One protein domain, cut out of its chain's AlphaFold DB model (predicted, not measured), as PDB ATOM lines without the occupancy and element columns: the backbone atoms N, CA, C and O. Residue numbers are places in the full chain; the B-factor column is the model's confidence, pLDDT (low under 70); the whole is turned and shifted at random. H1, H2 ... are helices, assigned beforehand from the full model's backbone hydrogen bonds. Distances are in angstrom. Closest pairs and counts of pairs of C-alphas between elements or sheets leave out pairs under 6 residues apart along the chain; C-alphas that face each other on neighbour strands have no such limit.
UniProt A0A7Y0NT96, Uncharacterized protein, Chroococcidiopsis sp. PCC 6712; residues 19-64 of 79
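This is residues 19 to 64 of the 79 residues of an uncharacterized protein of Chroococcidiopsis sp. PCC 6712 (UniProt A0A7Y0NT96). An L with one long arm: the long straight helix H1 makes the longest axis, and the short helix H2 turns off at its far end. Residues 19 to 23 form a short lead-in before H1. The printed part has 46 residues, with two named helices, H1 then H2, and no named strand; the class is all helix. It is extended, a rod of 54 by 18 by 11 A, with a radius of gyration of the C-alphas of 18.2 A.

H1, residues 24 to 52, and H2, residues 55 to 64, only just touch, with 3 pairs of C-alphas within 8 A, and only at the corner by their tight link. H1 touches H2 with residues 51 to 52 alone; the closest C-alphas, of Gln 51 and Phe 57, are 6.4 A apart. Their lines are about perpendicular, at 82 degrees. Every O i to N i+4 pair in H1 is within hydrogen-bond range; in H2, 5 of 6 are.

H1 begins at C-alpha 24 (141.789, 178.060, 185.269) and is 41.8 A long. H2 ends at C-alpha 64 (169.660, 164.557, 148.720).

The C-alphas farthest apart, of Lys 22 and Leu 63, are 54.3 A apart. The printed part has no cut, and no printed residue is under 70 in pLDDT.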
ATOM      1  N   ASN A  19     136.559 171.269 186.503       93.12
ATOM      2  CA  ASN A  19     136.763 169.840 186.736       93.12
ATOM      3  C   ASN A  19     138.214 169.397 186.491       93.12
ATOM      4  O   ASN A  19     138.680 168.438 187.106       93.12
ATOM      5  N   LEU A  20     138.950 170.096 185.621       90.62
ATOM      6  CA  LEU A  20     140.355 169.795 185.325       90.62
ATOM      7  C   LEU A  20     141.321 170.313 186.400       90.62
ATOM      8  O   LEU A  20     142.437 169.802 186.522       90.62
ATOM      9  N   GLY A  21     140.921 171.310 187.190       88.44
ATOM     10  CA  GLY A  21     141.698 171.765 188.336       88.44
ATOM     11  C   GLY A  21     141.485 173.225 188.726       88.44
ATOM     12  O   GLY A  21     140.772 173.995 188.097       88.44
ATOM     13  N   LYS A  22     142.172 173.635 189.798       85.25
ATOM     14  CA  LYS A  22     141.940 174.936 190.450       85.25
ATOM     15  C   LYS A  22     142.507 176.143 189.694       85.25
ATOM     16  O   LYS A  22     142.053 177.263 189.909       85.25
ATOM     17  N   ASN A  23     143.522 175.955 188.845       91.94
ATOM     18  CA  ASN A  23     144.163 177.058 188.122       91.94
ATOM     19  C   ASN A  23     143.621 177.165 186.691       91.94
ATOM     20  O   ASN A  23     144.236 176.677 185.741       91.94
ATOM     21  N   ARG A  24     142.479 177.851 186.552       90.62
ATOM     22  CA  ARG A  24     141.789 178.060 185.269       90.62
ATOM     23  C   ARG A  24     142.706 178.646 184.200       90.62
ATOM     24  O   ARG A  24     142.751 178.141 183.086       90.62
ATOM     25  N   SER A  25     143.491 179.670 184.538       92.00
ATOM     26  CA  SER A  25     144.399 180.316 183.585       92.00
ATOM     27  C   SER A  25     145.465 179.357 183.061       92.00
ATOM     28  O   SER A  25     145.793 179.385 181.877       92.00
ATOM     29  N   GLN A  26     146.024 178.501 183.918       92.81
ATOM     30  CA  GLN A  26     146.997 177.499 183.488       92.81
ATOM     31  C   GLN A  26     146.348 176.450 182.576       92.81
ATOM     32  O   GLN A  26     146.910 176.140 181.530       92.81
ATOM     33  N   ILE A  27     145.164 175.958 182.943       94.69
ATOM     34  CA  ILE A  27     144.426 174.947 182.173       94.69
ATOM     35  C   ILE A  27     144.042 175.493 180.796       94.69
ATOM     36  O   ILE A  27     144.323 174.862 179.783       94.69
ATOM     37  N   ILE A  28     143.489 176.706 180.740       93.50
ATOM     38  CA  ILE A  28     143.144 177.379 179.482       93.50
ATOM     39  C   ILE A  28     144.389 177.528 178.597       93.50
ATOM     40  O   ILE A  28     144.341 177.208 177.412       93.50
ATOM     41  N   ASN A  29     145.532 177.934 179.160       93.44
ATOM     42  CA  ASN A  29     146.782 178.013 178.400       93.44
ATOM     43  C   ASN A  29     147.241 176.645 177.871       93.44
ATOM     44  O   ASN A  29     147.717 176.558 176.740       93.44
ATOM     45  N   GLN A  30     147.098 175.574 178.655       94.38
ATOM     46  CA  GLN A  30     147.429 174.215 178.213       94.38
ATOM     47  C   GLN A  30     146.525 173.759 177.063       94.38
ATOM     48  O   GLN A  30     147.038 173.256 176.065       94.38
ATOM     49  N   ILE A  31     145.215 174.003 177.159       94.75
ATOM     50  CA  ILE A  31     144.246 173.688 176.099       94.75
ATOM     51  C   ILE A  31     144.588 174.458 174.817       94.75
ATOM     52  O   ILE A  31     144.657 173.865 173.743       94.75
ATOM     53  N   ILE A  32     144.882 175.759 174.919       94.94
ATOM     54  CA  ILE A  32     145.269 176.584 173.764       94.94
ATOM     55  C   ILE A  32     146.562 176.064 173.123       94.94
ATOM     56  O   ILE A  32     146.657 175.988 171.898       94.94
ATOM     57  N   ASN A  33     147.565 175.697 173.921       96.38
ATOM     58  CA  ASN A  33     148.816 175.150 173.393       96.38
ATOM     59  C   ASN A  33     148.602 173.802 172.700       96.38
ATOM     60  O   ASN A  33     149.198 173.555 171.652       96.38
ATOM     61  N   GLN A  34     147.728 172.959 173.249       96.12
ATOM     62  CA  GLN A  34     147.361 171.695 172.627       96.12
ATOM     63  C   GLN A  34     146.645 171.919 171.289       96.12
ATOM     64  O   GLN A  34     147.002 171.280 170.303       96.12
ATOM     65  N   ALA A  35     145.709 172.869 171.222       96.50
ATOM     66  CA  ALA A  35     145.026 173.226 169.979       96.50
ATOM     67  C   ALA A  35     146.007 173.759 168.918       96.50
ATOM     68  O   ALA A  35     145.961 173.336 167.768       96.50
ATOM     69  N   LYS A  36     146.962 174.618 169.308       97.00
ATOM     70  CA  LYS A  36     148.028 175.099 168.407       97.00
ATOM     71  C   LYS A  36     148.897 173.967 167.869       97.00
ATOM     72  O   LYS A  36     149.276 173.991 166.702       97.00
ATOM     73  N   LYS A  37     149.232 172.992 168.718       96.94
ATOM     74  CA  LYS A  37     149.995 171.813 168.304       96.94
ATOM     75  C   LYS A  37     149.212 170.994 167.277       96.94
ATOM     76  O   LYS A  37     149.772 170.649 166.246       96.94
ATOM     77  N   GLN A  38     147.933 170.730 167.534       96.88
ATOM     78  CA  GLN A  38     147.072 169.982 166.613       96.88
ATOM     79  C   GLN A  38     146.911 170.696 165.267       96.88
ATOM     80  O   GLN A  38     146.993 170.064 164.220       96.88
ATOM     81  N   ASP A  39     146.736 172.016 165.290       97.12
ATOM     82  CA  ASP A  39     146.673 172.837 164.081       97.12
ATOM     83  C   ASP A  39     147.976 172.758 163.264       97.12
ATOM     84  O   ASP A  39     147.939 172.567 162.049       97.12
ATOM     85  N   LEU A  40     149.136 172.826 163.924       96.62
ATOM     86  CA  LEU A  40     150.429 172.642 163.262       96.62
ATOM     87  C   LEU A  40     150.572 171.236 162.662       96.62
ATOM     88  O   LEU A  40     151.007 171.101 161.523       96.62
ATOM     89  N   GLU A  41     150.206 170.191 163.407       96.50
ATOM     90  CA  GLU A  41     150.260 168.805 162.929       96.50
ATOM     91  C   GLU A  41     149.368 168.590 161.700       96.50
ATOM     92  O   GLU A  41     149.762 167.876 160.780       96.50
ATOM     93  N   ASN A  42     148.190 169.216 161.654       95.81
ATOM     94  CA  ASN A  42     147.302 169.136 160.495       95.81
ATOM     95  C   ASN A  42     147.892 169.855 159.280       95.81
ATOM     96  O   ASN A  42     147.953 169.259 158.208       95.81
ATOM     97  N   ARG A  43     148.431 171.066 159.461       95.44
ATOM     98  CA  ARG A  43     149.122 171.795 158.385       95.44
ATOM     99  C   ARG A  43     150.334 171.035 157.843       95.44
ATOM    100  O   ARG A  43     150.574 171.042 156.643       95.44
ATOM    101  N   LEU A  44     151.086 170.350 158.709       95.25
ATOM    102  CA  LEU A  44     152.198 169.494 158.283       95.25
ATOM    103  C   LEU A  44     151.716 168.288 157.475       95.25
ATOM    104  O   LEU A  44     152.319 167.965 156.458       95.25
ATOM    105  N   LYS A  45     150.628 167.635 157.899       94.19
ATOM    106  CA  LYS A  45     150.034 166.527 157.136       94.19
ATOM    107  C   LYS A  45     149.587 166.983 155.751       94.19
ATOM    108  O   LYS A  45     149.881 166.292 154.784       94.19
ATOM    109  N   GLU A  46     148.912 168.126 155.660       94.44
ATOM    110  CA  GLU A  46     148.500 168.718 154.382       94.44
ATOM    111  C   GLU A  46     149.718 169.003 153.497       94.44
ATOM    112  O   GLU A  46     149.785 168.509 152.376       94.44
ATOM    113  N   ALA A  47     150.745 169.665 154.040       92.12
ATOM    114  CA  ALA A  47     151.980 169.940 153.308       92.12
ATOM    115  C   ALA A  47     152.695 168.662 152.829       92.12
ATOM    116  O   ALA A  47     153.247 168.647 151.733       92.12
ATOM    117  N   TYR A  48     152.683 167.583 153.617       90.25
ATOM    118  CA  TYR A  48     153.243 166.295 153.198       90.25
ATOM    119  C   TYR A  48     152.430 165.629 152.092       90.25
ATOM    120  O   TYR A  48     153.016 165.010 151.207       90.25
ATOM    121  N   VAL A  49     151.102 165.749 152.113       92.19
ATOM    122  CA  VAL A  49     150.257 165.266 151.014       92.19
ATOM    123  C   VAL A  49     150.555 166.048 149.737       92.19
ATOM    124  O   VAL A  49     150.729 165.433 148.685       92.19
ATOM    125  N   ASP A  50     150.683 167.371 149.830       90.62
ATOM    126  CA  ASP A  50     151.012 168.227 148.689       90.62
ATOM    127  C   ASP A  50     152.393 167.882 148.109       90.62
ATOM    128  O   ASP A  50     152.506 167.634 146.911       90.62
ATOM    129  N   GLN A  51     153.416 167.746 148.961       87.75
ATOM    130  CA  GLN A  51     154.759 167.296 148.564       87.75
ATOM    131  C   GLN A  51     154.747 165.894 147.946       87.75
ATOM    132  O   GLN A  51     155.451 165.632 146.974       87.75
ATOM    133  N   ASN A  52     153.933 164.973 148.474       88.12
ATOM    134  CA  ASN A  52     153.823 163.626 147.920       88.12
ATOM    135  C   ASN A  52     153.302 163.631 146.472       88.12
ATOM    136  O   ASN A  52     153.657 162.759 145.681       88.12
ATOM    137  N   ASN A  53     152.473 164.616 146.133       89.19
ATOM    138  CA  ASN A  53     151.887 164.772 144.808       89.19
ATOM    139  C   ASN A  53     152.746 165.620 143.857       89.19
ATOM    140  O   ASN A  53     152.333 165.815 142.715       89.19
ATOM    141  N   ASP A  54     153.914 166.097 144.300       90.94
ATOM    142  CA  ASP A  54     154.844 166.904 143.513       90.94
ATOM    143  C   ASP A  54     156.046 166.059 143.033       90.94
ATOM    144  O   ASP A  54     156.958 165.750 143.808       90.94
ATOM    145  N   PRO A  55     156.093 165.667 141.745       86.69
ATOM    146  CA  PRO A  55     157.201 164.885 141.204       86.69
ATOM    147  C   PRO A  55     158.544 165.633 141.178       86.69
ATOM    148  O   PRO A  55     159.594 164.982 141.185       86.69
ATOM    149  N   GLU A  56     158.539 166.969 141.120       90.50
ATOM    150  CA  GLU A  56     159.757 167.790 141.116       90.50
ATOM    151  C   GLU A  56     160.409 167.768 142.501       90.50
ATOM    152  O   GLU A  56     161.603 167.480 142.610       90.50
ATOM    153  N   PHE A  57     159.597 167.907 143.555       87.81
ATOM    154  CA  PHE A  57     160.031 167.745 144.942       87.81
ATOM    155  C   PHE A  57     160.732 166.398 145.178       87.81
ATOM    156  O   PHE A  57     161.837 166.361 145.716       87.81
ATOM    157  N   TRP A  58     160.151 165.276 144.731       88.50
ATOM    158  CA  TRP A  58     160.786 163.956 144.900       88.50
ATOM    159  C   TRP A  58     162.030 163.752 144.045       88.50
ATOM    160  O   TRP A  58     162.933 163.006 144.435       88.50
ATOM    161  N   SER A  59     162.088 164.398 142.881       88.50
ATOM    162  CA  SER A  59     163.271 164.362 142.024       88.50
ATOM    163  C   SER A  59     164.447 165.060 142.705       88.50
ATOM    164  O   SER A  59     165.549 164.510 142.716       88.50
ATOM    165  N   GLU A  60     164.205 166.211 143.337       89.81
ATOM    166  CA  GLU A  60     165.198 166.896 144.163       89.81
ATOM    167  C   GLU A  60     165.530 166.090 145.425       89.81
ATOM    168  O   GLU A  60     166.701 165.841 145.701       89.81
ATOM    169  N   PHE A  61     164.523 165.596 146.150       87.44
ATOM    170  CA  PHE A  61     164.703 164.781 147.357       87.44
ATOM    171  C   PHE A  61     165.605 163.564 147.107       87.44
ATOM    172  O   PHE A  61     166.453 163.229 147.929       87.44
ATOM    173  N   LYS A  62     165.491 162.928 145.935       90.00
ATOM    174  CA  LYS A  62     166.356 161.811 145.539       90.00
ATOM    175  C   LYS A  62     167.824 162.213 145.366       90.00
ATOM    176  O   LYS A  62     168.699 161.382 145.591       90.00
ATOM    177  N   LEU A  63     168.116 163.455 144.975       92.50
ATOM    178  CA  LEU A  63     169.494 163.958 144.922       92.50
ATOM    179  C   LEU A  63     170.081 164.114 146.328       92.50
ATOM    180  O   LEU A  63     171.270 163.878 146.517       92.50
ATOM    181  N   TRP A  64     169.249 164.444 147.319       91.69
ATOM    182  CA  TRP A  64     169.660 164.557 148.720       91.69
ATOM    183  C   TRP A  64     169.976 163.204 149.378       91.69
ATOM    184  O   TRP A  64     170.723 163.176 150.358       91.69
TER     185      TRP A  64